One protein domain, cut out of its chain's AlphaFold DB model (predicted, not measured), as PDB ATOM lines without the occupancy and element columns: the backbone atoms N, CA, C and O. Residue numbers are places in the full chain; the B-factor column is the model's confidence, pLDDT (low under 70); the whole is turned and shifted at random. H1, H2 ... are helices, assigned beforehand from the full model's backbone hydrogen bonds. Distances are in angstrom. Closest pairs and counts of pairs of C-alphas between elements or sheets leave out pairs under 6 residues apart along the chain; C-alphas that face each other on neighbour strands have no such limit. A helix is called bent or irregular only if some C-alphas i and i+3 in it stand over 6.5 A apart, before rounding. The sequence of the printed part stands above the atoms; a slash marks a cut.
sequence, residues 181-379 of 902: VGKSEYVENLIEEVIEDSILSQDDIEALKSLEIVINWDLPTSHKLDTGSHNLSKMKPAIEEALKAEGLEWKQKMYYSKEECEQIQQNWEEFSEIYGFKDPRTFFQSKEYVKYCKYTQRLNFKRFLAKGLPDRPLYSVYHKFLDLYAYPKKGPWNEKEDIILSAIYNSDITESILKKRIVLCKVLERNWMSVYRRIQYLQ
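What this domain is: This is residues 181 to 379 of the 902 residues of an uncharacterized protein of Clastoptera arizonana (Arizona spittle bug) (UniProt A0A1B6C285). Two lobes make up this domain. In the smaller one, H1 from the beginning of the printed part and H12 from near its end cross opposite faces of the helical hairpin of H10 and H11; in the larger one, H5, H8 and H9 pack crosswise on each other, with H2, H6 and H7 to one side and H3 and H4 at the end far from the smaller lobe. The printed part has 199 residues with twelve named helices, H1 to H12 in order along the chain, and no named strand; the class is all helix, and the helix packing is mostly crossed. The whole is compact, with a radius of gyration of the C-alphas of 19.2 A, yet elongated in outline, spanning 65 by 38 by 29 A.

Where its parts are: H1, residues 181 to 196, begins at C-alpha 181 (-12.085, 22.476, -35.198) and is 23.7 A long. It is neither bent nor irregular, but only just: C-alphas 181 and 184 are 6.0 A apart. H2 holds residues 202 to 210, H3 residues 221 to 225 and H4 residues 237 to 245. H5, residues 258 to 275, is the longest helix by residues and measures 25.7 A; its C-alpha 258 is at (18.755, 45.276, -8.250). H6, residues 280 to 283, and H7, residues 287 to 292, are followed by H8, residues 295 to 305, 15.6 A long. H9, residues 314 to 325, is 16.6 A long, and H10, residues 335 to 346, 16.2 A. H11 holds residues 353 to 363, and H12, residues 368 to 378, ends at C-alpha 378 (-2.500, 22.032, -14.407).

How they stand to each other: H1 touches H11 with residues 190 to 195 alone, about perpendicular at 90 degrees, the closest C-alphas being those of Val 194 and Val 359 at 6.4 A. H1 and H10 only just touch, with 3 pairs of C-alphas within 8 A; the closest are those of Val 187 and Ile 344, 6.8 A apart. H10 and H11 form a helical hairpin at a shallow tilt of 21 degrees, opposite ways, closest at the C-alphas of Tyr 345 and Lys 356, 6.6 A. H12 touches H11, about perpendicular at 83 degrees, the C-alphas of Cys 361 and Trp 368 being closest at 5.7 A. H1, H10, H11 and H12 are apart from H2 to H9. H2 touches H7 at a steep tilt of 53 degrees, the same way, with the C-alphas of Lys 209 and Tyr 292 closest at 5.4 A. H6 touches no helix but is near H2, H7 and H9. H3 and H4 only just touch, with 3 pairs of C-alphas within 8 A, closest at Leu 225 and Ile 239, 6.7 A. H5 touches H8 at a steep tilt of 51 degrees, opposite ways, the C-alphas of Asn 267 and Leu 305 being closest at 5.3 A. H5 touches H9, about perpendicular at 87 degrees, closest at the C-alphas of Ile 264 and Phe 321, 6.6 A. H8 touches H9 at a steep tilt of 68 degrees, only just short of about perpendicular, with the C-alphas of Lys 302 and Leu 314 closest at 5.6 A. Every O i to N i+4 pair is within hydrogen-bond range in H2, H3, H4, H5, H7, H9, H10, H11 and H12, against 11 of 12 in H1 and 6 of 7 in H8; H6 is too short for such a pair.

The domain as a whole: The C-alphas farthest apart, those of Val 181 and Ala 245, are 65.9 A apart. The printed part has no cut. The links from H3 to H4 and from H4 to H5 are long. The mean pLDDT of the printed part is 89.7; residues 181, 230 to 236, 253 and 350 are under 70.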
ATOM      1  N   VAL A 181     -12.798  22.434 -33.907       59.38
ATOM      2  CA  VAL A 181     -12.085  22.476 -35.198       59.38
ATOM      3  C   VAL A 181     -11.209  23.730 -35.310       59.38
ATOM      4  O   VAL A 181     -10.016  23.611 -35.573       59.38
ATOM      5  N   GLY A 182     -11.744  24.915 -34.989       71.25
ATOM      6  CA  GLY A 182     -10.989  26.177 -35.067       71.25
ATOM      7  C   GLY A 182      -9.823  26.291 -34.073       71.25
ATOM      8  O   GLY A 182      -8.926  27.113 -34.254       71.25
ATOM      9  N   LYS A 183      -9.791  25.454 -33.024       72.69
ATOM     10  CA  LYS A 183      -8.706  25.456 -32.029       72.69
ATOM     11  C   LYS A 183      -7.403  24.837 -32.540       72.69
ATOM     12  O   LYS A 183      -6.353  25.241 -32.048       72.69
ATOM     13  N   SER A 184      -7.448  23.880 -33.475       80.19
ATOM     14  CA  SER A 184      -6.218  23.264 -34.012       80.19
ATOM     15  C   SER A 184      -5.501  24.237 -34.941       80.19
ATOM     16  O   SER A 184      -4.360  24.598 -34.682       80.19
ATOM     17  N   GLU A 185      -6.222  24.769 -35.931       87.62
ATOM     18  CA  GLU A 185      -5.695  25.707 -36.929       87.62
ATOM     19  C   GLU A 185      -5.092  26.968 -36.287       87.62
ATOM     20  O   GLU A 185      -3.983  27.371 -36.631       87.62
ATOM     21  N   TYR A 186      -5.754  27.552 -35.278       85.81
ATOM     22  CA  TYR A 186      -5.193  28.686 -34.535       85.81
ATOM     23  C   TYR A 186      -3.861  28.345 -33.843       85.81
ATOM     24  O   TYR A 186      -2.937  29.156 -33.841       85.81
ATOM     25  N   VAL A 187      -3.748  27.149 -33.257       84.06
ATOM     26  CA  VAL A 187      -2.528  26.702 -32.570       84.06
ATOM     27  C   VAL A 187      -1.422  26.353 -33.565       84.06
ATOM     28  O   VAL A 187      -0.263  26.647 -33.288       84.06
ATOM     29  N   GLU A 188      -1.759  25.776 -34.716       85.81
ATOM     30  CA  GLU A 188      -0.825  25.484 -35.809       85.81
ATOM     31  C   GLU A 188      -0.241  26.781 -36.382       85.81
ATOM     32  O   GLU A 188       0.976  26.960 -36.342       85.81
ATOM     33  N   ASN A 189      -1.091  27.742 -36.759       89.31
ATOM     34  CA  ASN A 189      -0.670  29.060 -37.246       89.31
ATOM     35  C   ASN A 189       0.221  29.793 -36.223       89.31
ATOM     36  O   ASN A 189       1.262  30.342 -36.579       89.31
ATOM     37  N   LEU A 190      -0.138  29.743 -34.934       86.19
ATOM     38  CA  LEU A 190       0.649  30.334 -33.846       86.19
ATOM     39  C   LEU A 190       1.999  29.623 -33.635       86.19
ATOM     40  O   LEU A 190       2.974  30.256 -33.232       86.19
ATOM     41  N   ILE A 191       2.080  28.311 -33.880       86.31
ATOM     42  CA  ILE A 191       3.338  27.549 -33.846       86.31
ATOM     43  C   ILE A 191       4.235  27.943 -35.021       86.31
ATOM     44  O   ILE A 191       5.438  28.118 -34.816       86.31
ATOM     45  N   GLU A 192       3.672  28.079 -36.223       88.44
ATOM     46  CA  GLU A 192       4.406  28.470 -37.427       88.44
ATOM     47  C   GLU A 192       4.947  29.900 -37.313       88.44
ATOM     48  O   GLU A 192       6.162  30.073 -37.402       88.44
ATOM     49  N   GLU A 193       4.107  30.879 -36.953       90.25
ATOM     50  CA  GLU A 193       4.510  32.272 -36.679       90.25
ATOM     51  C   GLU A 193       5.694  32.329 -35.697       90.25
ATOM     52  O   GLU A 193       6.714  32.966 -35.946       90.25
ATOM     53  N   VAL A 194       5.623  31.568 -34.604       88.12
ATOM     54  CA  VAL A 194       6.649  31.508 -33.549       88.12
ATOM     55  C   VAL A 194       7.958  30.844 -33.988       88.12
ATOM     56  O   VAL A 194       9.028  31.157 -33.431       88.12
ATOM     57  N   ILE A 195       7.885  29.929 -34.960       85.12
ATOM     58  CA  ILE A 195       9.036  29.306 -35.619       85.12
ATOM     59  C   ILE A 195       9.658  30.285 -36.619       85.12
ATOM     60  O   ILE A 195      10.883  30.421 -36.605       85.12
ATOM     61  N   GLU A 196       8.868  31.002 -37.414       88.00
ATOM     62  CA  GLU A 196       9.359  32.044 -38.324       88.00
ATOM     63  C   GLU A 196      10.053  33.169 -37.541       88.00
ATOM     64  O   GLU A 196      11.234  33.431 -37.769       88.00
ATOM     65  N   ASP A 197       9.424  33.675 -36.477       85.38
ATOM     66  CA  ASP A 197      10.003  34.616 -35.503       85.38
ATOM     67  C   ASP A 197      11.219  34.052 -34.732       85.38
ATOM     68  O   ASP A 197      11.798  34.717 -33.866       85.38
ATOM     69  N   SER A 198      11.569  32.769 -34.897       83.44
ATOM     70  CA  SER A 198      12.791  32.180 -34.315       83.44
ATOM     71  C   SER A 198      13.993  32.229 -35.253       83.44
ATOM     72  O   SER A 198      15.123  32.046 -34.796       83.44
ATOM     73  N   ILE A 199      13.760  32.502 -36.536       87.69
ATOM     74  CA  ILE A 199      14.800  32.638 -37.545       87.69
ATOM     75  C   ILE A 199      15.371  34.053 -37.431       87.69
ATOM     76  O   ILE A 199      14.650  35.044 -37.518       87.69
ATOM     77  N   LEU A 200      16.684  34.156 -37.210       90.38
ATOM     78  CA  LEU A 200      17.364  35.452 -37.220       90.38
ATOM     79  C   LEU A 200      17.271  36.086 -38.612       90.38
ATOM     80  O   LEU A 200      17.365  35.383 -39.621       90.38
ATOM     81  N   SER A 201      17.146  37.413 -38.656       93.12
ATOM     82  CA  SER A 201      17.194  38.163 -39.910       93.12
ATOM     83  C   SER A 201      18.516  37.892 -40.652       93.12
ATOM     84  O   SER A 201      19.537  37.565 -40.038       93.12
ATOM     85  N   GLN A 202      18.522  38.022 -41.981       93.75
ATOM     86  CA  GLN A 202      19.763  37.864 -42.748       93.75
ATOM     87  C   GLN A 202      20.814  38.906 -42.318       93.75
ATOM     88  O   GLN A 202      21.984  38.556 -42.162       93.75
ATOM     89  N   ASP A 203      20.376  40.135 -42.033       95.38
ATOM     90  CA  ASP A 203      21.206  41.229 -41.522       95.38
ATOM     91  C   ASP A 203      21.858  40.856 -40.174       95.38
ATOM     92  O   ASP A 203      23.069  41.000 -40.010       95.38
ATOM     93  N   ASP A 204      21.093  40.289 -39.233       94.62
ATOM     94  CA  ASP A 204      21.587  39.790 -37.940       94.62
ATOM     95  C   ASP A 204      22.598  38.651 -38.126       94.62
ATOM     96  O   ASP A 204      23.611  38.582 -37.429       94.62
ATOM     97  N   ILE A 205      22.340  37.739 -39.068       95.19
ATOM     98  CA  ILE A 205      23.236  36.622 -39.389       95.19
ATOM     99  C   ILE A 205      24.562  37.135 -39.966       95.19
ATOM    100  O   ILE A 205      25.618  36.571 -39.671       95.19
ATOM    101  N   GLU A 206      24.532  38.176 -40.793       96.56
ATOM    102  CA  GLU A 206      25.729  38.805 -41.352       96.56
ATOM    103  C   GLU A 206      26.490  39.609 -40.294       96.56
ATOM    104  O   GLU A 206      27.702  39.418 -40.158       96.56
ATOM    105  N   ALA A 207      25.784  40.375 -39.460       96.75
ATOM    106  CA  ALA A 207      26.349  41.066 -38.305       96.75
ATOM    107  C   ALA A 207      27.008  40.092 -37.309       96.75
ATOM    108  O   ALA A 207      28.118  40.334 -36.850       96.75
ATOM    109  N   LEU A 208      26.394  38.940 -37.009       96.75
ATOM    110  CA  LEU A 208      26.981  37.922 -36.121       96.75
ATOM    111  C   LEU A 208      28.242  37.252 -36.696       96.75
ATOM    112  O   LEU A 208      29.087  36.798 -35.918       96.75
ATOM    113  N   LYS A 209      28.379  37.171 -38.029       97.19
ATOM    114  CA  LYS A 209      29.584  36.640 -38.700       97.19
ATOM    115  C   LYS A 209      30.738  37.645 -38.688       97.19
ATOM    116  O   LYS A 209      31.893  37.230 -38.549       97.19
ATOM    117  N   SER A 210      30.433  38.933 -38.867       97.62
ATOM    118  CA  SER A 210      31.406  40.035 -38.868       97.62
ATOM    119  C   SER A 210      31.742  40.558 -37.467       97.62
ATOM    120  O   SER A 210      32.747  41.246 -37.315       97.62
ATOM    121  N   LEU A 211      30.956  40.195 -36.448       98.06
ATOM    122  CA  LEU A 211      31.113  40.632 -35.061       98.06
ATOM    123  C   LEU A 211      32.532  40.412 -34.514       98.06
ATOM    124  O   LEU A 211      33.002  39.278 -34.374       98.06
ATOM    125  N   GLU A 212      33.175  41.511 -34.122       98.31
ATOM    126  CA  GLU A 212      34.471  41.532 -33.450       98.31
ATOM    127  C   GLU A 212      34.402  42.378 -32.171       98.31
ATOM    128  O   GLU A 212      34.482  43.604 -32.193       98.31
ATOM    129  N   ILE A 213      34.211  41.703 -31.035       98.25
ATOM    130  CA  ILE A 213      34.056  42.328 -29.722       98.25
ATOM    131  C   ILE A 213      35.433  42.599 -29.124       98.25
ATOM    132  O   ILE A 213      36.198  41.673 -28.826       98.25
ATOM    133  N   VAL A 214      35.704  43.881 -28.899       97.88
ATOM    134  CA  VAL A 214      36.940  44.410 -28.327       97.88
ATOM    135  C   VAL A 214      36.695  44.713 -26.853       97.88
ATOM    136  O   VAL A 214      35.785  45.459 -26.506       97.88
ATOM    137  N   ILE A 215      37.520  44.137 -25.982       97.69
ATOM    138  CA  ILE A 215      37.517  44.425 -24.545       97.69
ATOM    139  C   ILE A 215      38.647  45.423 -24.298       97.69
ATOM    140  O   ILE A 215      39.817  45.058 -24.398       97.69
ATOM    141  N   ASN A 216      38.296  46.683 -24.037       96.44
ATOM    142  CA  ASN A 216      39.238  47.796 -23.852       96.44
ATOM    143  C   ASN A 216      39.418  48.227 -22.381       96.44
ATOM    144  O   ASN A 216      40.168  49.162 -22.112       96.44
ATOM    145  N   TRP A 217      38.764  47.545 -21.436       96.69
ATOM    146  CA  TRP A 217      39.001  47.666 -19.993       96.69
ATOM    147  C   TRP A 217      39.850  46.495 -19.479       96.69
ATOM    148  O   TRP A 217      39.904  45.440 -20.118       96.69
ATOM    149  N   ASP A 218      40.492  46.644 -18.314       97.00
ATOM    150  CA  ASP A 218      41.191  45.507 -17.708       97.00
ATOM    151  C   ASP A 218      40.184  44.446 -17.247       97.00
ATOM    152  O   ASP A 218      39.277  44.697 -16.451       97.00
ATOM    153  N   LEU A 219      40.333  43.242 -17.790       96.25
ATOM    154  CA  LEU A 219      39.443  42.128 -17.519       96.25
ATOM    155  C   LEU A 219      39.803  41.511 -16.153       96.25
ATOM    156  O   LEU A 219      40.947  41.084 -15.985       96.25
ATOM    157  N   PRO A 220      38.868  41.380 -15.194       95.50
ATOM    158  CA  PRO A 220      39.153  40.756 -13.902       95.50
ATOM    159  C   PRO A 220      39.779  39.363 -14.052       95.50
ATOM    160  O   PRO A 220      39.390  38.601 -14.942       95.50
ATOM    161  N   THR A 221      40.717  38.991 -13.173       94.12
ATOM    162  CA  THR A 221      41.389  37.673 -13.204       94.12
ATOM    163  C   THR A 221      40.386  36.517 -13.208       94.12
ATOM    164  O   THR A 221      40.544  35.547 -13.950       94.12
ATOM    165  N   SER A 222      39.267  36.676 -12.497       92.38
ATOM    166  CA  SER A 222      38.121  35.765 -12.536       92.38
ATOM    167  C   SER A 222      37.550  35.531 -13.939       92.38
ATOM    168  O   SER A 222      37.277  34.390 -14.309       92.38
ATOM    169  N   HIS A 223      37.394  36.581 -14.745       95.12
ATOM    170  CA  HIS A 223      36.859  36.519 -16.112       95.12
ATOM    171  C   HIS A 223      37.925  36.197 -17.169       95.12
ATOM    172  O   HIS A 223      37.586  35.702 -18.252       95.12
ATOM    173  N   LYS A 224      39.210  36.442 -16.866       94.94
ATOM    174  CA  LYS A 224      40.357  35.925 -17.633       94.94
ATOM    175  C   LYS A 224      40.374  34.388 -17.576       94.94
ATOM    176  O   LYS A 224      40.486  33.755 -18.625       94.94
ATOM    177  N   LEU A 225      40.177  33.807 -16.386       91.50
ATOM    178  CA  LEU A 225      40.144  32.356 -16.144       91.50
ATOM    179  C   LEU A 225      38.823  31.673 -16.552       91.50
ATOM    180  O   LEU A 225      38.831  30.498 -16.933       91.50
ATOM    181  N   ASP A 226      37.682  32.367 -16.474       91.00
ATOM    182  CA  ASP A 226      36.387  31.795 -16.857       91.00
ATOM    183  C   ASP A 226      36.264  31.611 -18.385       91.00
ATOM    184  O   ASP A 226      36.487  32.516 -19.191       91.00
ATOM    185  N   THR A 227      35.850  30.406 -18.778       90.12
ATOM    186  CA  THR A 227      35.592  29.998 -20.168       90.12
ATOM    187  C   THR A 227      34.131  30.208 -20.588       90.12
ATOM    188  O   THR A 227      33.743  29.853 -21.699       90.12
ATOM    189  N   GLY A 228      33.285  30.751 -19.707       85.12
ATOM    190  CA  GLY A 228      31.860  30.980 -19.951       85.12
ATOM    191  C   GLY A 228      31.046  29.689 -20.099       85.12
ATOM    192  O   GLY A 228      29.976  29.706 -20.719       85.12
ATOM    193  N   SER A 229      31.561  28.570 -19.583       79.88
ATOM    194  CA  SER A 229      30.985  27.229 -19.725       79.88
ATOM    195  C   SER A 229      29.868  26.961 -18.714       79.88
ATOM    196  O   SER A 229      29.946  27.359 -17.556       79.88
ATOM    197  N   HIS A 230      28.845  26.209 -19.133       66.06
ATOM    198  CA  HIS A 230      27.680  25.872 -18.303       66.06
ATOM    199  C   HIS A 230      28.019  24.983 -17.099       66.06
ATOM    200  O   HIS A 230      27.280  24.932 -16.116       66.06
ATOM    201  N   ASN A 231      29.120  24.233 -17.181       63.41
ATOM    202  CA  ASN A 231      29.465  23.222 -16.191       63.41
ATOM    203  C   ASN A 231      30.243  23.825 -15.012       63.41
ATOM    204  O   ASN A 231      31.370  23.411 -14.760       63.41
ATOM    205  N   LEU A 232      29.633  24.739 -14.248       55.72
ATOM    206  CA  LEU A 232      30.187  25.202 -12.963       55.72
ATOM    207  C   LEU A 232      30.395  24.036 -11.972       55.72
ATOM    208  O   LEU A 232      31.349  24.032 -11.206       55.72
ATOM    209  N   SER A 233      29.585  22.976 -12.052       52.06
ATOM    210  CA  SER A 233      29.797  21.722 -11.302       52.06
ATOM    211  C   SER A 233      31.003  20.892 -11.774       52.06
ATOM    212  O   SER A 233      31.397  19.941 -11.102       52.06
ATOM    213  N   LYS A 234      31.583  21.242 -12.930       55.72
ATOM    214  CA  LYS A 234      32.880  20.772 -13.436       55.72
ATOM    215  C   LYS A 234      33.835  21.949 -13.650       55.72
ATOM    216  O   LYS A 234      34.682  21.894 -14.546       55.72
ATOM    217  N   MET A 235      33.697  23.010 -12.852       63.59
ATOM    218  CA  MET A 235      34.768  23.980 -12.679       63.59
ATOM    219  C   MET A 235      36.021  23.166 -12.357       63.59
ATOM    220  O   MET A 235      36.012  22.342 -11.440       63.59
ATOM    221  N   LYS A 236      37.052  23.273 -13.202       68.62
ATOM    222  CA  LYS A 236      38.286  22.519 -12.968       68.62
ATOM    223  C   LYS A 236      38.803  22.961 -11.594       68.62
ATOM    224  O   LYS A 236      38.851  24.175 -11.396       68.62
ATOM    225  N   PRO A 237      39.213  22.049 -10.693       80.62
ATOM    226  CA  PRO A 237      39.768  22.431  -9.395       80.62
ATOM    227  C   PRO A 237      40.852  23.510  -9.516       80.62
ATOM    228  O   PRO A 237      40.831  24.464  -8.758       80.62
ATOM    229  N   ALA A 238      41.661  23.453 -10.581       83.81
ATOM    230  CA  ALA A 238      42.638  24.474 -10.958       83.81
ATOM    231  C   ALA A 238      42.095  25.918 -11.093       83.81
ATOM    232  O   ALA A 238      42.830  26.854 -10.815       83.81
ATOM    233  N   ILE A 239      40.842  26.140 -11.519       84.00
ATOM    234  CA  ILE A 239      40.255  27.497 -11.582       84.00
ATOM    235  C   ILE A 239      39.883  27.967 -10.171       84.00
ATOM    236  O   ILE A 239      40.112  29.121  -9.830       84.00
ATOM    237  N   GLU A 240      39.323  27.083  -9.344       85.50
ATOM    238  CA  GLU A 240      38.977  27.402  -7.952       85.50
ATOM    239  C   GLU A 240      40.240  27.631  -7.105       85.50
ATOM    240  O   GLU A 240      40.280  28.525  -6.268       85.50
ATOM    241  N   GLU A 241      41.291  26.855  -7.365       88.94
ATOM    242  CA  GLU A 241      42.621  26.981  -6.773       88.94
ATOM    243  C   GLU A 241      43.328  28.268  -7.218       88.94
ATOM    244  O   GLU A 241      43.822  29.000  -6.366       88.94
ATOM    245  N   ALA A 242      43.290  28.612  -8.512       89.75
ATOM    246  CA  ALA A 242      43.824  29.879  -9.014       89.75
ATOM    247  C   ALA A 242      43.088  31.099  -8.430       89.75
ATOM    248  O   ALA A 242      43.727  32.066  -8.034       89.75
ATOM    249  N   LEU A 243      41.757  31.047  -8.309       89.38
ATOM    250  CA  LEU A 243      40.986  32.106  -7.646       89.38
ATOM    251  C   LEU A 243      41.363  32.245  -6.164       89.38
ATOM    252  O   LEU A 243      41.592  33.358  -5.701       89.38
ATOM    253  N   LYS A 244      41.497  31.129  -5.437       90.56
ATOM    254  CA  LYS A 244      41.925  31.136  -4.027       90.56
ATOM    255  C   LYS A 244      43.355  31.640  -3.840       90.56
ATOM    256  O   LYS A 244      43.609  32.322  -2.852       90.56
ATOM    257  N   ALA A 245      44.265  31.338  -4.766       92.00
ATOM    258  CA  ALA A 245      45.633  31.859  -4.748       92.00
ATOM    259  C   ALA A 245      45.668  33.393  -4.887       92.00
ATOM    260  O   ALA A 245      46.468  34.046  -4.225       92.00
ATOM    261  N   GLU A 246      44.750  33.961  -5.673       90.75
ATOM    262  CA  GLU A 246      44.540  35.409  -5.842       90.75
ATOM    263  C   GLU A 246      43.675  36.038  -4.722       90.75
ATOM    264  O   GLU A 246      43.349  37.222  -4.773       90.75
ATOM    265  N   GLY A 247      43.241  35.261  -3.720       91.19
ATOM    266  CA  GLY A 247      42.337  35.729  -2.658       91.19
ATOM    267  C   GLY A 247      40.910  36.061  -3.125       91.19
ATOM    268  O   GLY A 247      40.168  36.730  -2.406       91.19
ATOM    269  N   LEU A 248      40.513  35.608  -4.317       88.19
ATOM    270  CA  LEU A 248      39.210  35.876  -4.926       88.19
ATOM    271  C   LEU A 248      38.209  34.752  -4.629       88.19
ATOM    272  O   LEU A 248      38.449  33.583  -4.932       88.19
ATOM    273  N   GLU A 249      37.019  35.113  -4.144       85.38
ATOM    274  CA  GLU A 249      35.884  34.195  -4.021       85.38
ATOM    275  C   GLU A 249      34.722  34.628  -4.921       85.38
ATOM    276  O   GLU A 249      34.229  35.754  -4.851       85.38
ATOM    277  N   TRP A 250      34.228  33.713  -5.760       83.94
ATOM    278  CA  TRP A 250      33.007  33.964  -6.527       83.94
ATOM    279  C   TRP A 250      31.785  34.020  -5.612       83.94
ATOM    280  O   TRP A 250      31.526  33.100  -4.831       83.94
ATOM    281  N   LYS A 251      30.947  35.045  -5.800       81.44
ATOM    282  CA  LYS A 251      29.637  35.162  -5.150       81.44
ATOM    283  C   LYS A 251      28.699  34.074  -5.680       81.44
ATOM    284  O   LYS A 251      27.892  34.307  -6.581       81.44
ATOM    285  N   GLN A 252      28.728  32.906  -5.033       70.38
ATOM    286  CA  GLN A 252      27.777  31.800  -5.239       70.38
ATOM    287  C   GLN A 252      26.333  32.137  -4.800       70.38
ATOM    288  O   GLN A 252      25.454  31.278  -4.864       70.38
ATOM    289  N   LYS A 253      26.055  33.375  -4.357       69.06
ATOM    290  CA  LYS A 253      24.705  33.846  -4.013       69.06
ATOM    291  C   LYS A 253      23.745  33.568  -5.175       69.06
ATOM    292  O   LYS A 253      23.919  34.122  -6.257       69.06
ATOM    293  N   MET A 254      22.699  32.775  -4.929       70.75
ATOM    294  CA  MET A 254      21.695  32.404  -5.945       70.75
ATOM    295  C   MET A 254      20.900  33.599  -6.501       70.75
ATOM    296  O   MET A 254      20.249  33.472  -7.534       70.75
ATOM    297  N   TYR A 255      20.939  34.744  -5.817       88.62
ATOM    298  CA  TYR A 255      20.175  35.940  -6.152       88.62
ATOM    299  C   TYR A 255      21.091  37.049  -6.668       88.62
ATOM    300  O   TYR A 255      22.187  37.251  -6.138       88.62
ATOM    301  N   TYR A 256      20.608  37.757  -7.687       93.38
ATOM    302  CA  TYR A 256      21.160  39.021  -8.173       93.38
ATOM    303  C   TYR A 256      20.452  40.170  -7.460       93.38
ATOM    304  O   TYR A 256      19.224  40.128  -7.331       93.38
ATOM    305  N   SER A 257      21.206  41.170  -7.010       94.50
ATOM    306  CA  SER A 257      20.654  42.418  -6.482       94.50
ATOM    307  C   SER A 257      20.055  43.277  -7.606       94.50
ATOM    308  O   SER A 257      20.194  42.948  -8.789       94.50
ATOM    309  N   LYS A 258      19.356  44.366  -7.258       95.50
ATOM    310  CA  LYS A 258      18.755  45.276  -8.250       95.50
ATOM    311  C   LYS A 258      19.844  45.975  -9.066       95.50
ATOM    312  O   LYS A 258      19.773  45.997 -10.286       95.50
ATOM    313  N   GLU A 259      20.896  46.401  -8.384       96.81
ATOM    314  CA  GLU A 259      22.072  47.085  -8.919       96.81
ATOM    315  C   GLU A 259      22.841  46.170  -9.887       96.81
ATOM    316  O   GLU A 259      23.209  46.584 -10.980       96.81
ATOM    317  N   GLU A 260      23.008  44.881  -9.550       97.12
ATOM    318  CA  GLU A 260      23.600  43.904 -10.474       97.12
ATOM    319  C   GLU A 260      22.709  43.642 -11.705       97.12
ATOM    320  O   GLU A 260      23.226  43.287 -12.762       97.12
ATOM    321  N   CYS A 261      21.380  43.792 -11.600       96.75
ATOM    322  CA  CYS A 261      20.491  43.713 -12.766       96.75
ATOM    323  C   CYS A 261      20.641  44.950 -13.656       96.75
ATOM    324  O   CYS A 261      20.800  44.801 -14.864       96.75
ATOM    325  N   GLU A 262      20.623  46.139 -13.054       97.69
ATOM    326  CA  GLU A 262      20.776  47.427 -13.739       97.69
ATOM    327  C   GLU A 262      22.124  47.509 -14.461       97.69
ATOM    328  O   GLU A 262      22.162  47.888 -15.628       97.69
ATOM    329  N   GLN A 263      23.210  47.029 -13.842       98.25
ATOM    330  CA  GLN A 263      24.521  46.937 -14.490       98.25
ATOM    331  C   GLN A 263      24.497  46.037 -15.736       98.25
ATOM    332  O   GLN A 263      25.069  46.395 -16.761       98.25
ATOM    333  N   ILE A 264      23.818  44.881 -15.691       98.00
ATOM    334  CA  ILE A 264      23.691  43.990 -16.864       98.00
ATOM    335  C   ILE A 264      22.884  44.661 -17.981       98.00
ATOM    336  O   ILE A 264      23.189  44.450 -19.155       98.00
ATOM    337  N   GLN A 265      21.875  45.464 -17.631       97.69
ATOM    338  CA  GLN A 265      21.074  46.205 -18.607       97.69
ATOM    339  C   GLN A 265      21.890  47.325 -19.262       97.69
ATOM    340  O   GLN A 265      21.962  47.372 -20.486       97.69
ATOM    341  N   GLN A 266      22.609  48.127 -18.471       98.19
ATOM    342  CA  GLN A 266      23.539  49.150 -18.969       98.19
ATOM    343  C   GLN A 266      24.626  48.547 -19.873       98.19
ATOM    344  O   GLN A 266      24.892  49.063 -20.955       98.19
ATOM    345  N   ASN A 267      25.209  47.408 -19.481       98.25
ATOM    346  CA  ASN A 267      26.209  46.707 -20.291       98.25
ATOM    347  C   ASN A 267      25.628  46.196 -21.623       98.25
ATOM    348  O   ASN A 267      26.347  46.136 -22.620       98.25
ATOM    349  N   TRP A 268      24.349  45.805 -21.657       98.12
ATOM    350  CA  TRP A 268      23.662  45.450 -22.902       98.12
ATOM    351  C   TRP A 268      23.362  46.684 -23.765       98.12
ATOM    352  O   TRP A 268      23.540  46.625 -24.978       98.12
ATOM    353  N   GLU A 269      22.941  47.795 -23.166       97.94
ATOM    354  CA  GLU A 269      22.663  49.051 -23.874       97.94
ATOM    355  C   GLU A 269      23.934  49.616 -24.531       97.94
ATOM    356  O   GLU A 269      23.927  49.901 -25.730       97.94
ATOM    357  N   GLU A 270      25.054  49.647 -23.800       98.06
ATOM    358  CA  GLU A 270      26.380  50.005 -24.323       98.06
ATOM    359  C   GLU A 270      26.821  49.054 -25.453       98.06
ATOM    360  O   GLU A 270      27.304  49.491 -26.499       98.06
ATOM    361  N   PHE A 271      26.610  47.743 -25.288       98.00
ATOM    362  CA  PHE A 271      26.908  46.757 -26.331       98.00
ATOM    363  C   PHE A 271      26.065  46.978 -27.602       98.00
ATOM    364  O   PHE A 271      26.588  46.928 -28.718       98.00
ATOM    365  N   SER A 272      24.765  47.238 -27.436       97.94
ATOM    366  CA  SER A 272      23.816  47.546 -28.510       97.94
ATOM    367  C   SER A 272      24.232  48.802 -29.281       97.94
ATOM    368  O   SER A 272      24.162  48.814 -30.511       97.94
ATOM    369  N   GLU A 273      24.688  49.846 -28.585       97.75
ATOM    370  CA  GLU A 273      25.167  51.086 -29.206       97.75
ATOM    371  C   GLU A 273      26.462  50.872 -30.004       97.75
ATOM    372  O   GLU A 273      26.534  51.272 -31.166       97.75
ATOM    373  N   ILE A 274      27.457  50.186 -29.428       98.00
ATOM    374  CA  ILE A 274      28.767  49.972 -30.068       98.00
ATOM    375  C   ILE A 274      28.675  49.034 -31.281       98.00
ATOM    376  O   ILE A 274      29.318  49.283 -32.302       98.00
ATOM    377  N   TYR A 275      27.900  47.948 -31.180       97.44
ATOM    378  CA  TYR A 275      27.854  46.889 -32.199       97.44
ATOM    379  C   TYR A 275      26.589  46.902 -33.070       97.44
ATOM    380  O   TYR A 275      26.457  46.074 -33.967       97.44
ATOM    381  N   GLY A 276      25.656  47.831 -32.834       96.94
ATOM    382  CA  GLY A 276      24.455  48.037 -33.654       96.94
ATOM    383  C   GLY A 276      23.308  47.038 -33.431       96.94
ATOM    384  O   GLY A 276      22.294  47.112 -34.131       96.94
ATOM    385  N   PHE A 277      23.430  46.119 -32.467       96.06
ATOM    386  CA  PHE A 277      22.423  45.089 -32.190       96.06
ATOM    387  C   PHE A 277      21.291  45.609 -31.304       96.06
ATOM    388  O   PHE A 277      21.399  45.620 -30.083       96.06
ATOM    389  N   LYS A 278      20.163  45.965 -31.920       94.56
ATOM    390  CA  LYS A 278      18.980  46.470 -31.199       94.56
ATOM    391  C   LYS A 278      18.223  45.395 -30.422       94.56
ATOM    392  O   LYS A 278      17.509  45.727 -29.479       94.56
ATOM    393  N   ASP A 279      18.321  44.136 -30.845       94.00
ATOM    394  CA  ASP A 279      17.536  43.037 -30.286       94.00
ATOM    395  C   ASP A 279      18.419  42.088 -29.447       94.00
ATOM    396  O   ASP A 279      19.315  41.435 -29.989       94.00
ATOM    397  N   PRO A 280      18.186  41.957 -28.126       94.81
ATOM    398  CA  PRO A 280      18.907  40.990 -27.298       94.81
ATOM    399  C   PRO A 280      18.623  39.534 -27.695       94.81
ATOM    400  O   PRO A 280      19.440  38.655 -27.404       94.81
ATOM    401  N   ARG A 281      17.502  39.262 -28.386       90.81
ATOM    402  CA  ARG A 281      17.103  37.913 -28.826       90.81
ATOM    403  C   ARG A 281      18.124  37.292 -29.787       90.81
ATOM    404  O   ARG A 281      18.317  36.075 -29.755       90.81
ATOM    405  N   THR A 282      18.862  38.114 -30.535       93.00
ATOM    406  CA  THR A 282      19.964  37.714 -31.430       93.00
ATOM    407  C   THR A 282      21.104  36.981 -30.697       93.00
ATOM    408  O   THR A 282      21.802  36.162 -31.297       93.00
ATOM    409  N   PHE A 283      21.254  37.198 -29.381       93.88
ATOM    410  CA  PHE A 283      22.297  36.595 -28.530       93.88
ATOM    411  C   PHE A 283      21.805  35.462 -27.626       93.88
ATOM    412  O   PHE A 283      22.560  34.951 -26.785       93.88
ATOM    413  N   PHE A 284      20.545  35.045 -27.760       89.75
ATOM    414  CA  PHE A 284      20.047  33.869 -27.050       89.75
ATOM    415  C   PHE A 284      20.705  32.604 -27.619       89.75
ATOM    416  O   PHE A 284      21.303  32.624 -28.693       89.75
ATOM    417  N   GLN A 285      20.631  31.474 -26.908       76.94
ATOM    418  CA  GLN A 285      21.298  30.224 -27.320       76.94
ATOM    419  C   GLN A 285      20.578  29.495 -28.471       76.94
ATOM    420  O   GLN A 285      20.370  28.282 -28.425       76.94
ATOM    421  N   SER A 286      20.190  30.242 -29.504       78.56
ATOM    422  CA  SER A 286      19.690  29.727 -30.773       78.56
ATOM    423  C   SER A 286      20.784  28.932 -31.495       78.56
ATOM    424  O   SER A 286      21.987  29.082 -31.235       78.56
ATOM    425  N   LYS A 287      20.379  28.050 -32.416       83.81
ATOM    426  CA  LYS A 287      21.343  27.282 -33.220       83.81
ATOM    427  C   LYS A 287      22.131  28.220 -34.129       83.81
ATOM    428  O   LYS A 287      23.305  27.989 -34.385       83.81
ATOM    429  N   GLU A 288      21.479  29.289 -34.555       84.81
ATOM    430  CA  GLU A 288      21.923  30.353 -35.433       84.81
ATOM    431  C   GLU A 288      23.047  31.152 -34.757       84.81
ATOM    432  O   GLU A 288      24.144  31.230 -35.307       84.81
ATOM    433  N   TYR A 289      22.848  31.624 -33.519       88.38
ATOM    434  CA  TYR A 289      23.893  32.301 -32.740       88.38
ATOM    435  C   TYR A 289      25.124  31.409 -32.538       88.38
ATOM    436  O   TYR A 289      26.260  31.840 -32.741       88.38
ATOM    437  N   VAL A 290      24.920  30.132 -32.194       90.19
ATOM    438  CA  VAL A 290      26.018  29.168 -32.001       90.19
ATOM    439  C   VAL A 290      26.757  28.845 -33.308       90.19
ATOM    440  O   VAL A 290      27.968  28.615 -33.266       90.19
ATOM    441  N   LYS A 291      26.046  28.829 -34.444       94.12
ATOM    442  CA  LYS A 291      26.560  28.515 -35.788       94.12
ATOM    443  C   LYS A 291      27.307  29.685 -36.428       94.12
ATOM    444  O   LYS A 291      28.317  29.454 -37.087       94.12
ATOM    445  N   TYR A 292      26.808  30.911 -36.274       95.75
ATOM    446  CA  TYR A 292      27.328  32.088 -36.978       95.75
ATOM    447  C   TYR A 292      28.298  32.924 -36.133       95.75
ATOM    448  O   TYR A 292      29.250  33.469 -36.688       95.75
ATOM    449  N   CYS A 293      28.136  32.969 -34.805       95.69
ATOM    450  CA  CYS A 293      29.043  33.709 -33.930       95.69
ATOM    451  C   CYS A 293      30.212  32.831 -33.440       95.69
ATOM    452  O   CYS A 293      30.034  31.809 -32.757       95.69
ATOM    453  N   LYS A 294      31.445  33.252 -33.763       96.00
ATOM    454  CA  LYS A 294      32.701  32.583 -33.369       96.00
ATOM    455  C   LYS A 294      32.763  32.388 -31.848       96.00
ATOM    456  O   LYS A 294      32.396  33.281 -31.090       96.00
ATOM    457  N   TYR A 295      33.274  31.247 -31.374       94.44
ATOM    458  CA  TYR A 295      33.329  30.937 -29.932       94.44
ATOM    459  C   TYR A 295      34.046  32.016 -29.097       94.44
ATOM    460  O   TYR A 295      33.569  32.367 -28.021       94.44
ATOM    461  N   THR A 296      35.142  32.580 -29.612       96.25
ATOM    462  CA  THR A 296      35.869  33.697 -28.980       96.25
ATOM    463  C   THR A 296      34.979  34.920 -28.777       96.25
ATOM    464  O   THR A 296      34.972  35.500 -27.695       96.25
ATOM    465  N   GLN A 297      34.156  35.256 -29.770       97.38
ATOM    466  CA  GLN A 297      33.219  36.375 -29.706       97.38
ATOM    467  C   GLN A 297      32.047  36.071 -28.771       97.38
ATOM    468  O   GLN A 297      31.694  36.897 -27.938       97.38
ATOM    469  N   ARG A 298      31.537  34.833 -28.762       96.12
ATOM    470  CA  ARG A 298      30.540  34.396 -27.767       96.12
ATOM    471  C   ARG A 298      31.063  34.440 -26.326       96.12
ATOM    472  O   ARG A 298      30.266  34.607 -25.403       96.12
ATOM    473  N   LEU A 299      32.372  34.285 -26.110       96.00
ATOM    474  CA  LEU A 299      33.011  34.476 -24.804       96.00
ATOM    475  C   LEU A 299      33.197  35.966 -24.479       96.00
ATOM    476  O   LEU A 299      32.852  36.388 -23.376       96.00
ATOM    477  N   ASN A 300      33.677  36.768 -25.433       97.69
ATOM    478  CA  ASN A 300      33.836  38.212 -25.250       97.69
ATOM    479  C   ASN A 300      32.494  38.918 -25.004       97.69
ATOM    480  O   ASN A 300      32.442  39.788 -24.146       97.69
ATOM    481  N   PHE A 301      31.395  38.481 -25.627       97.75
ATOM    482  CA  PHE A 301      30.042  38.963 -25.325       97.75
ATOM    483  C   PHE A 301      29.671  38.759 -23.850       97.75
ATOM    484  O   PHE A 301      29.217  39.681 -23.180       97.75
ATOM    485  N   LYS A 302      29.932  37.566 -23.298       97.25
ATOM    486  CA  LYS A 302      29.674  37.288 -21.874       97.25
ATOM    487  C   LYS A 302      30.548  38.136 -20.949       97.25
ATOM    488  O   LYS A 302      30.082  38.537 -19.891       97.25
ATOM    489  N   ARG A 303      31.797  38.408 -21.346       97.62
ATOM    490  CA  ARG A 303      32.713  39.315 -20.630       97.62
ATOM    491  C   ARG A 303      32.237  40.767 -20.693       97.62
ATOM    492  O   ARG A 303      32.320  41.452 -19.683       97.62
ATOM    493  N   PHE A 304      31.682  41.197 -21.826       98.31
ATOM    494  CA  PHE A 304      31.053  42.508 -21.995       98.31
ATOM    495  C   PHE A 304      29.857  42.666 -21.047       98.31
ATOM    496  O   PHE A 304      29.830  43.585 -20.237       98.31
ATOM    497  N   LEU A 305      28.929  41.700 -21.044       98.06
ATOM    498  CA  LEU A 305      27.799  41.683 -20.107       98.06
ATOM    499  C   LEU A 305      28.222  41.659 -18.626       98.06
ATOM    500  O   LEU A 305      27.462  42.111 -17.774       98.06
ATOM    501  N   ALA A 306      29.411  41.136 -18.312       97.56
ATOM    502  CA  ALA A 306      29.955  41.042 -16.955       97.56
ATOM    503  C   ALA A 306      30.866  42.218 -16.548       97.56
ATOM    504  O   ALA A 306      31.474  42.174 -15.475       97.56
ATOM    505  N   LYS A 307      30.952  43.279 -17.361       98.12
ATOM    506  CA  LYS A 307      31.625  44.537 -17.008       98.12
ATOM    507  C   LYS A 307      31.062  45.071 -15.677       98.12
ATOM    508  O   LYS A 307      29.854  45.092 -15.466       98.12
ATOM    509  N   GLY A 308      31.943  45.411 -14.733       96.75
ATOM    510  CA  GLY A 308      31.556  45.810 -13.370       96.75
ATOM    511  C   GLY A 308      31.146  44.672 -12.415       96.75
ATOM    512  O   GLY A 308      30.865  44.947 -11.253       96.75
ATOM    513  N   LEU A 309      31.146  43.399 -12.842       96.50
ATOM    514  CA  LEU A 309      30.705  42.246 -12.032       96.50
ATOM    515  C   LEU A 309      31.821  41.192 -11.812       96.50
ATOM    516  O   LEU A 309      31.638  40.022 -12.169       96.50
ATOM    517  N   PRO A 310      32.981  41.554 -11.219       94.81
ATOM    518  CA  PRO A 310      34.158  40.676 -11.115       94.81
ATOM    519  C   PRO A 310      33.903  39.386 -10.319       94.81
ATOM    520  O   PRO A 310      34.473  38.338 -10.635       94.81
ATOM    521  N   ASP A 311      33.015  39.440  -9.325       92.62
ATOM    522  CA  ASP A 311      32.724  38.326  -8.412       92.62
ATOM    523  C   ASP A 311      31.707  37.323  -8.978       92.62
ATOM    524  O   ASP A 311      31.390  36.318  -8.330       92.62
ATOM    525  N   ARG A 312      31.120  37.611 -10.147       93.12
ATOM    526  CA  ARG A 312      30.109  36.767 -10.790       93.12
ATOM    527  C   ARG A 312      30.733  35.997 -11.955       93.12
ATOM    528  O   ARG A 312      31.370  36.616 -12.809       93.12
ATOM    529  N   PRO A 313      30.531  34.669 -12.052       93.31
ATOM    530  CA  PRO A 313      30.993  33.913 -13.209       93.31
ATOM    531  C   PRO A 313      30.201  34.314 -14.459       93.31
ATOM    532  O   PRO A 313      28.978  34.492 -14.405       93.31
ATOM    533  N   LEU A 314      30.885  34.374 -15.601       94.56
ATOM    534  CA  LEU A 314      30.366  34.815 -16.902       94.56
ATOM    535  C   LEU A 314      29.112  34.039 -17.317       94.56
ATOM    536  O   LEU A 314      28.191  34.577 -17.930       94.56
ATOM    537  N   TYR A 315      29.070  32.755 -16.962       91.75
ATOM    538  CA  TYR A 315      27.913  31.900 -17.190       91.75
ATOM    539  C   TYR A 315      26.660  32.369 -16.433       91.75
ATOM    540  O   TYR A 315      25.567  32.385 -16.998       91.75
ATOM    541  N   SER A 316      26.812  32.769 -15.169       92.06
ATOM    542  CA  SER A 316      25.692  33.230 -14.345       92.06
ATOM    543  C   SER A 316      25.182  34.589 -14.821       92.06
ATOM    544  O   SER A 316      23.969  34.760 -14.939       92.06
ATOM    545  N   VAL A 317      26.090  35.506 -15.176       95.19
ATOM    546  CA  VAL A 317      25.737  36.824 -15.729       95.19
ATOM    547  C   VAL A 317      24.956  36.670 -17.034       95.19
ATOM    548  O   VAL A 317      23.886  37.252 -17.190       95.19
ATOM    549  N   TYR A 318      25.423  35.809 -17.944       95.19
ATOM    550  CA  TYR A 318      24.719  35.521 -19.193       95.19
ATOM    551  C   TYR A 318      23.326  34.909 -18.966       95.19
ATOM    552  O   TYR A 318      22.372  35.290 -19.637       95.19
ATOM    553  N   HIS A 319      23.163  34.004 -17.994       91.25
ATOM    554  CA  HIS A 319      21.829  33.506 -17.638       91.25
ATOM    555  C   HIS A 319      20.925  34.592 -17.066       91.25
ATOM    556  O   HIS A 319      19.741  34.628 -17.394       91.25
ATOM    557  N   LYS A 320      21.475  35.506 -16.263       93.69
ATOM    558  CA  LYS A 320      20.713  36.635 -15.744       93.69
ATOM    559  C   LYS A 320      20.289  37.598 -16.858       93.69
ATOM    560  O   LYS A 320      19.153  38.057 -16.831       93.69
ATOM    561  N   PHE A 321      21.139  37.831 -17.858       95.38
ATOM    562  CA  PHE A 321      20.782  38.539 -19.092       95.38
ATOM    563  C   PHE A 321      19.604  37.861 -19.819       95.38
ATOM    564  O   PHE A 321      18.628  38.534 -20.151       95.38
ATOM    565  N   LEU A 322      19.614  36.528 -19.971       91.69
ATOM    566  CA  LEU A 322      18.459  35.800 -20.522       91.69
ATOM    567  C   LEU A 322      17.192  35.984 -19.661       91.69
ATOM    568  O   LEU A 322      16.127  36.255 -20.202       91.69
ATOM    569  N   ASP A 323      17.283  35.905 -18.332       89.25
ATOM    570  CA  ASP A 323      16.135  36.131 -17.435       89.25
ATOM    571  C   ASP A 323      15.636  37.593 -17.410       89.25
ATOM    572  O   ASP A 323      14.514  37.862 -16.966       89.25
ATOM    573  N   LEU A 324      16.449  38.553 -17.858       92.38
ATOM    574  CA  LEU A 324      16.060  39.956 -18.011       92.38
ATOM    575  C   LEU A 324      15.328  40.186 -19.339       92.38
ATOM    576  O   LEU A 324      14.247  40.771 -19.311       92.38
ATOM    577  N   TYR A 325      15.865  39.677 -20.454       92.44
ATOM    578  CA  TYR A 325      15.407  40.027 -21.806       92.44
ATOM    579  C   TYR A 325      14.598  38.950 -22.545       92.44
ATOM    580  O   TYR A 325      13.808  39.294 -23.418       92.44
ATOM    581  N   ALA A 326      14.757  37.658 -22.237       87.62
ATOM    582  CA  ALA A 326      14.070  36.593 -22.983       87.62
ATOM    583  C   ALA A 326      12.606  36.401 -22.580       87.62
ATOM    584  O   ALA A 326      11.819  35.870 -23.362       87.62
ATOM    585  N   TYR A 327      12.255  36.806 -21.358       86.00
ATOM    586  CA  TYR A 327      10.974  36.498 -20.727       86.00
ATOM    587  C   TYR A 327      10.407  37.746 -20.030       86.00
ATOM    588  O   TYR A 327      10.593  37.912 -18.817       86.00
ATOM    589  N   PRO A 328       9.760  38.660 -20.782       84.25
ATOM    590  CA  PRO A 328       9.206  39.892 -20.226       84.25
ATOM    591  C   PRO A 328       8.047  39.622 -19.256       84.25
ATOM    592  O   PRO A 328       7.929  40.316 -18.243       84.25
ATOM    593  N   LYS A 329       7.223  38.590 -19.498       84.56
ATOM    594  CA  LYS A 329       6.066  38.276 -18.647       84.56
ATOM    595  C   LYS A 329       6.497  37.656 -17.312       84.56
ATOM    596  O   LYS A 329       6.869  36.484 -17.216       84.56
ATOM    597  N   LYS A 330       6.387  38.457 -16.249       79.81
ATOM    598  CA  LYS A 330       6.642  38.083 -14.848       79.81
ATOM    599  C   LYS A 330       5.390  38.393 -14.025       79.81
ATOM    600  O   LYS A 330       5.120  39.549 -13.730       79.81
ATOM    601  N   GLY A 331       4.617  37.367 -13.666       90.00
ATOM    602  CA  GLY A 331       3.372  37.540 -12.910       90.00
ATOM    603  C   GLY A 331       2.556  36.251 -12.738       90.00
ATOM    604  O   GLY A 331       3.021  35.174 -13.142       90.00
ATOM    605  N   PRO A 332       1.346  36.348 -12.151       94.12
ATOM    606  CA  PRO A 332       0.377  35.252 -12.077       94.12
ATOM    607  C   PRO A 332       0.058  34.680 -13.461       94.12
ATOM    608  O   PRO A 332       0.249  35.354 -14.471       94.12
ATOM    609  N   TRP A 333      -0.408  33.436 -13.507       95.56
ATOM    610  CA  TRP A 333      -0.894  32.806 -14.737       95.56
ATOM    611  C   TRP A 333      -2.360  33.169 -14.965       95.56
ATOM    612  O   TRP A 333      -3.133  33.150 -14.008       95.56
ATOM    613  N   ASN A 334      -2.727  33.492 -16.205       95.31
ATOM    614  CA  ASN A 334      -4.116  33.736 -16.593       95.31
ATOM    615  C   ASN A 334      -4.711  32.559 -17.387       95.31
ATOM    616  O   ASN A 334      -3.991  31.727 -17.936       95.31
ATOM    617  N   GLU A 335      -6.038  32.509 -17.477       94.81
ATOM    618  CA  GLU A 335      -6.764  31.398 -18.110       94.81
ATOM    619  C   GLU A 335      -6.434  31.241 -19.602       94.81
ATOM    620  O   GLU A 335      -6.337  30.118 -20.093       94.81
ATOM    621  N   LYS A 336      -6.178  32.340 -20.326       92.88
ATOM    622  CA  LYS A 336      -5.772  32.283 -21.743       92.88
ATOM    623  C   LYS A 336      -4.407  31.611 -21.897       92.88
ATOM    624  O   LYS A 336      -4.240  30.772 -22.778       92.88
ATOM    625  N   GLU A 337      -3.450  31.936 -21.026       94.88
ATOM    626  CA  GLU A 337      -2.146  31.263 -20.983       94.88
ATOM    627  C   GLU A 337      -2.293  29.768 -20.681       94.88
ATOM    628  O   GLU A 337      -1.604  28.967 -21.305       94.88
ATOM    629  N   ASP A 338      -3.197  29.377 -19.777       95.56
ATOM    630  CA  ASP A 338      -3.441  27.969 -19.445       95.56
ATOM    631  C   ASP A 338      -4.117  27.195 -20.587       95.56
ATOM    632  O   ASP A 338      -3.749  26.046 -20.843       95.56
ATOM    633  N   ILE A 339      -5.061  27.817 -21.305       92.69
ATOM    634  CA  ILE A 339      -5.696  27.253 -22.507       92.69
ATOM    635  C   ILE A 339      -4.640  27.017 -23.593       92.69
ATOM    636  O   ILE A 339      -4.521  25.903 -24.103       92.69
ATOM    637  N   ILE A 340      -3.830  28.035 -23.899       92.19
ATOM    638  CA  ILE A 340      -2.750  27.964 -24.894       92.19
ATOM    639  C   ILE A 340      -1.707  26.910 -24.500       92.19
ATOM    640  O   ILE A 340      -1.318  26.073 -25.316       92.19
ATOM    641  N   LEU A 341      -1.275  26.916 -23.235       94.25
ATOM    642  CA  LEU A 341      -0.320  25.955 -22.691       94.25
ATOM    643  C   LEU A 341      -0.854  24.527 -22.809       94.25
ATOM    644  O   LEU A 341      -0.123  23.648 -23.263       94.25
ATOM    645  N   SER A 342      -2.116  24.298 -22.445       91.94
ATOM    646  CA  SER A 342      -2.748  22.978 -22.510       91.94
ATOM    647  C   SER A 342      -2.904  22.499 -23.952       91.94
ATOM    648  O   SER A 342      -2.600  21.343 -24.242       91.94
ATOM    649  N   ALA A 343      -3.314  23.382 -24.867       90.75
ATOM    650  CA  ALA A 343      -3.460  23.060 -26.283       90.75
ATOM    651  C   ALA A 343      -2.110  22.689 -26.923       90.75
ATOM    652  O   ALA A 343      -1.963  21.591 -27.455       90.75
ATOM    653  N   ILE A 344      -1.083  23.537 -26.786       90.81
ATOM    654  CA  ILE A 344       0.250  23.279 -27.359       90.81
ATOM    655  C   ILE A 344       0.920  22.063 -26.696       90.81
ATOM    656  O   ILE A 344       1.547  21.253 -27.385       90.81
ATOM    657  N   TYR A 345       0.796  21.895 -25.374       90.00
ATOM    658  CA  TYR A 345       1.411  20.766 -24.668       90.00
ATOM    659  C   TYR A 345       0.814  19.419 -25.107       90.00
ATOM    660  O   TYR A 345       1.577  18.484 -25.375       90.00
ATOM    661  N   ASN A 346      -0.514  19.342 -25.241       87.44
ATOM    662  CA  ASN A 346      -1.233  18.122 -25.616       87.44
ATOM    663  C   ASN A 346      -1.316  17.880 -27.135       87.44
ATOM    664  O   ASN A 346      -1.637  16.769 -27.533       87.44
ATOM    665  N   SER A 347      -1.014  18.870 -27.984       87.31
ATOM    666  CA  SER A 347      -1.039  18.705 -29.447       87.31
ATOM    667  C   SER A 347       0.067  17.785 -29.980       87.31
ATOM    668  O   SER A 347       1.206  17.838 -29.513       87.31
ATOM    669  N   ASP A 348      -0.217  17.002 -31.020       84.00
ATOM    670  CA  ASP A 348       0.786  16.156 -31.693       84.00
ATOM    671  C   ASP A 348       1.633  16.910 -32.740       84.00
ATOM    672  O   ASP A 348       2.608  16.368 -33.258       84.00
ATOM    673  N   ILE A 349       1.326  18.194 -32.982       72.69
ATOM    674  CA  ILE A 349       1.895  19.076 -34.026       72.69
ATOM    675  C   ILE A 349       3.437  19.109 -34.030       72.69
ATOM    676  O   ILE A 349       4.070  19.359 -35.056       72.69
ATOM    677  N   THR A 350       4.090  18.842 -32.892       68.19
ATOM    678  CA  THR A 350       5.557  18.769 -32.829       68.19
ATOM    679  C   THR A 350       6.058  17.470 -32.191       68.19
ATOM    680  O   THR A 350       6.031  17.298 -30.973       68.19
ATOM    681  N   GLU A 351       6.655  16.601 -33.018       70.94
ATOM    682  CA  GLU A 351       7.282  15.326 -32.610       70.94
ATOM    683  C   GLU A 351       8.346  15.472 -31.502       70.94
ATOM    684  O   GLU A 351       8.675  14.521 -30.795       70.94
ATOM    685  N   SER A 352       8.947  16.659 -31.358       82.56
ATOM    686  CA  SER A 352      10.033  16.894 -30.408       82.56
ATOM    687  C   SER A 352       9.577  17.711 -29.206       82.56
ATOM    688  O   SER A 352       9.270  18.897 -29.321       82.56
ATOM    689  N   ILE A 353       9.715  17.122 -28.016       80.88
ATOM    690  CA  ILE A 353       9.562  17.804 -26.718       80.88
ATOM    691  C   ILE A 353      10.381  19.108 -26.664       80.88
ATOM    692  O   ILE A 353       9.944  20.085 -26.062       80.88
ATOM    693  N   LEU A 354      11.560  19.162 -27.299       80.81
ATOM    694  CA  LEU A 354      12.377  20.380 -27.338       80.81
ATOM    695  C   LEU A 354      11.734  21.496 -28.178       80.81
ATOM    696  O   LEU A 354      11.839  22.656 -27.788       80.81
ATOM    697  N   LYS A 355      11.029  21.162 -29.270       83.50
ATOM    698  CA  LYS A 355      10.239  22.137 -30.040       83.50
ATOM    699  C   LYS A 355       9.074  22.664 -29.195       83.50
ATOM    700  O   LYS A 355       9.008  23.876 -29.012       83.50
ATOM    701  N   LYS A 356       8.265  21.783 -28.573       88.38
ATOM    702  CA  LYS A 356       7.184  22.182 -27.637       88.38
ATOM    703  C   LYS A 356       7.671  23.182 -26.588       88.38
ATOM    704  O   LYS A 356       7.025  24.195 -26.356       88.38
ATOM    705  N   ARG A 357       8.839  22.930 -25.979       89.25
ATOM    706  CA  ARG A 357       9.452  23.837 -24.991       89.25
ATOM    707  C   ARG A 357       9.728  25.224 -25.558       89.25
ATOM    708  O   ARG A 357       9.320  26.201 -24.942       89.25
ATOM    709  N   ILE A 358      10.422  25.311 -26.694       86.12
ATOM    710  CA  ILE A 358      10.802  26.591 -27.312       86.12
ATOM    711  C   ILE A 358       9.546  27.373 -27.710       86.12
ATOM    712  O   ILE A 358       9.428  28.539 -27.337       86.12
ATOM    713  N   VAL A 359       8.594  26.712 -28.378       89.81
ATOM    714  CA  VAL A 359       7.295  27.286 -28.759       89.81
ATOM    715  C   VAL A 359       6.575  27.847 -27.534       89.81
ATOM    716  O   VAL A 359       6.312  29.042 -27.486       89.81
ATOM    717  N   LEU A 360       6.323  27.022 -26.509       92.88
ATOM    718  CA  LEU A 360       5.608  27.449 -25.300       92.88
ATOM    719  C   LEU A 360       6.278  28.650 -24.620       92.88
ATOM    720  O   LEU A 360       5.589  29.567 -24.187       92.88
ATOM    721  N   CYS A 361       7.609  28.668 -24.525       91.62
ATOM    722  CA  CYS A 361       8.324  29.774 -23.881       91.62
ATOM    723  C   CYS A 361       8.231  31.084 -24.674       91.62
ATOM    724  O   CYS A 361       8.224  32.151 -24.062       91.62
ATOM    725  N   LYS A 362       8.170  31.003 -26.009       89.88
ATOM    726  CA  LYS A 362       7.971  32.154 -26.896       89.88
ATOM    727  C   LYS A 362       6.525  32.647 -26.853       89.88
ATOM    728  O   LYS A 362       6.312  33.787 -26.471       89.88
ATOM    729  N   VAL A 363       5.550  31.778 -27.143       92.19
ATOM    730  CA  VAL A 363       4.107  32.099 -27.139       92.19
ATOM    731  C   VAL A 363       3.669  32.726 -25.812       92.19
ATOM    732  O   VAL A 363       2.962  33.728 -25.778       92.19
ATOM    733  N   LEU A 364       4.098  32.130 -24.697       93.56
ATOM    734  CA  LEU A 364       3.729  32.585 -23.356       93.56
ATOM    735  C   LEU A 364       4.673  33.678 -22.831       93.56
ATOM    736  O   LEU A 364       4.450  34.177 -21.735       93.56
ATOM    737  N   GLU A 365       5.736  34.025 -23.567       92.25
ATOM    738  CA  GLU A 365       6.795  34.977 -23.183       92.25
ATOM    739  C   GLU A 365       7.383  34.732 -21.774       92.25
ATOM    740  O   GLU A 365       7.773  35.658 -21.052       92.25
ATOM    741  N   ARG A 366       7.440  33.457 -21.365       93.31
ATOM    742  CA  ARG A 366       7.771  33.000 -20.006       93.31
ATOM    743  C   ARG A 366       8.925  32.004 -20.003       93.31
ATOM    744  O   ARG A 366       9.022  31.124 -20.855       93.31
ATOM    745  N   ASN A 367       9.753  32.081 -18.957       90.56
ATOM    746  CA  ASN A 367      10.858  31.147 -18.730       90.56
ATOM    747  C   ASN A 367      10.340  29.697 -18.663       90.56
ATOM    748  O   ASN A 367       9.354  29.424 -17.970       90.56
ATOM    749  N   TRP A 368      11.039  28.757 -19.316       90.44
ATOM    750  CA  TRP A 368      10.683  27.330 -19.340       90.44
ATOM    751  C   TRP A 368      10.394  26.741 -17.954       90.44
ATOM    752  O   TRP A 368       9.477  25.941 -17.808       90.44
ATOM    753  N   MET A 369      11.121  27.144 -16.911       88.81
ATOM    754  CA  MET A 369      10.881  26.659 -15.550       88.81
ATOM    755  C   MET A 369       9.547  27.147 -14.971       88.81
ATOM    756  O   MET A 369       8.951  26.439 -14.163       88.81
ATOM    757  N   SER A 370       9.059  28.317 -15.390       92.38
ATOM    758  CA  SER A 370       7.711  28.798 -15.066       92.38
ATOM    759  C   SER A 370       6.662  27.970 -15.811       92.38
ATOM    760  O   SER A 370       5.772  27.405 -15.178       92.38
ATOM    761  N   VAL A 371       6.824  27.816 -17.134       94.44
ATOM    762  CA  VAL A 371       5.937  27.011 -17.997       94.44
ATOM    763  C   VAL A 371       5.829  25.573 -17.482       94.44
ATOM    764  O   VAL A 371       4.734  25.065 -17.271       94.44
ATOM    765  N   TYR A 372       6.960  24.927 -17.196       91.62
ATOM    766  CA  TYR A 372       7.022  23.558 -16.692       91.62
ATOM    767  C   TYR A 372       6.337  23.394 -15.331       91.62
ATOM    768  O   TYR A 372       5.597  22.432 -15.131       91.62
ATOM    769  N   ARG A 373       6.530  24.344 -14.407       89.81
ATOM    770  CA  ARG A 373       5.813  24.347 -13.121       89.81
ATOM    771  C   ARG A 373       4.308  24.529 -13.315       89.81
ATOM    772  O   ARG A 373       3.548  23.910 -12.576       89.81
ATOM    773  N   ARG A 374       3.867  25.327 -14.297       94.56
ATOM    774  CA  ARG A 374       2.436  25.472 -14.604       94.56
ATOM    775  C   ARG A 374       1.854  24.219 -15.249       94.56
ATOM    776  O   ARG A 374       0.806  23.788 -14.794       94.56
ATOM    777  N   ILE A 375       2.558  23.569 -16.179       91.88
ATOM    778  CA  ILE A 375       2.181  22.242 -16.706       91.88
ATOM    779  C   ILE A 375       1.979  21.251 -15.548       91.88
ATOM    780  O   ILE A 375       0.931  20.621 -15.456       91.88
ATOM    781  N   GLN A 376       2.941  21.161 -14.621       87.38
ATOM    782  CA  GLN A 376       2.831  20.287 -13.444       87.38
ATOM    783  C   GLN A 376       1.669  20.656 -12.509       87.38
ATOM    784  O   GLN A 376       1.129  19.777 -11.847       87.38
ATOM    785  N   TYR A 377       1.308  21.938 -12.421       89.75
ATOM    786  CA  TYR A 377       0.168  22.407 -11.632       89.75
ATOM    787  C   TYR A 377      -1.171  22.068 -12.304       89.75
ATOM    788  O   TYR A 377      -2.074  21.578 -11.636       89.75
ATOM    789  N   LEU A 378      -1.289  22.293 -13.617       89.75
ATOM    790  CA  LEU A 378      -2.500  22.032 -14.407       89.75
ATOM    791  C   LEU A 378      -2.789  20.534 -14.570       89.75
ATOM    792  O   LEU A 378      -3.946  20.139 -14.614       89.75
ATOM    793  N   GLN A 379      -1.749  19.694 -14.578       87.06
ATOM    794  CA  GLN A 379      -1.883  18.236 -14.451       87.06
ATOM    795  C   GLN A 379      -2.463  17.801 -13.092       87.06
ATOM    796  O   GLN A 379      -2.871  16.651 -12.941       87.06
TER     797      GLN A 379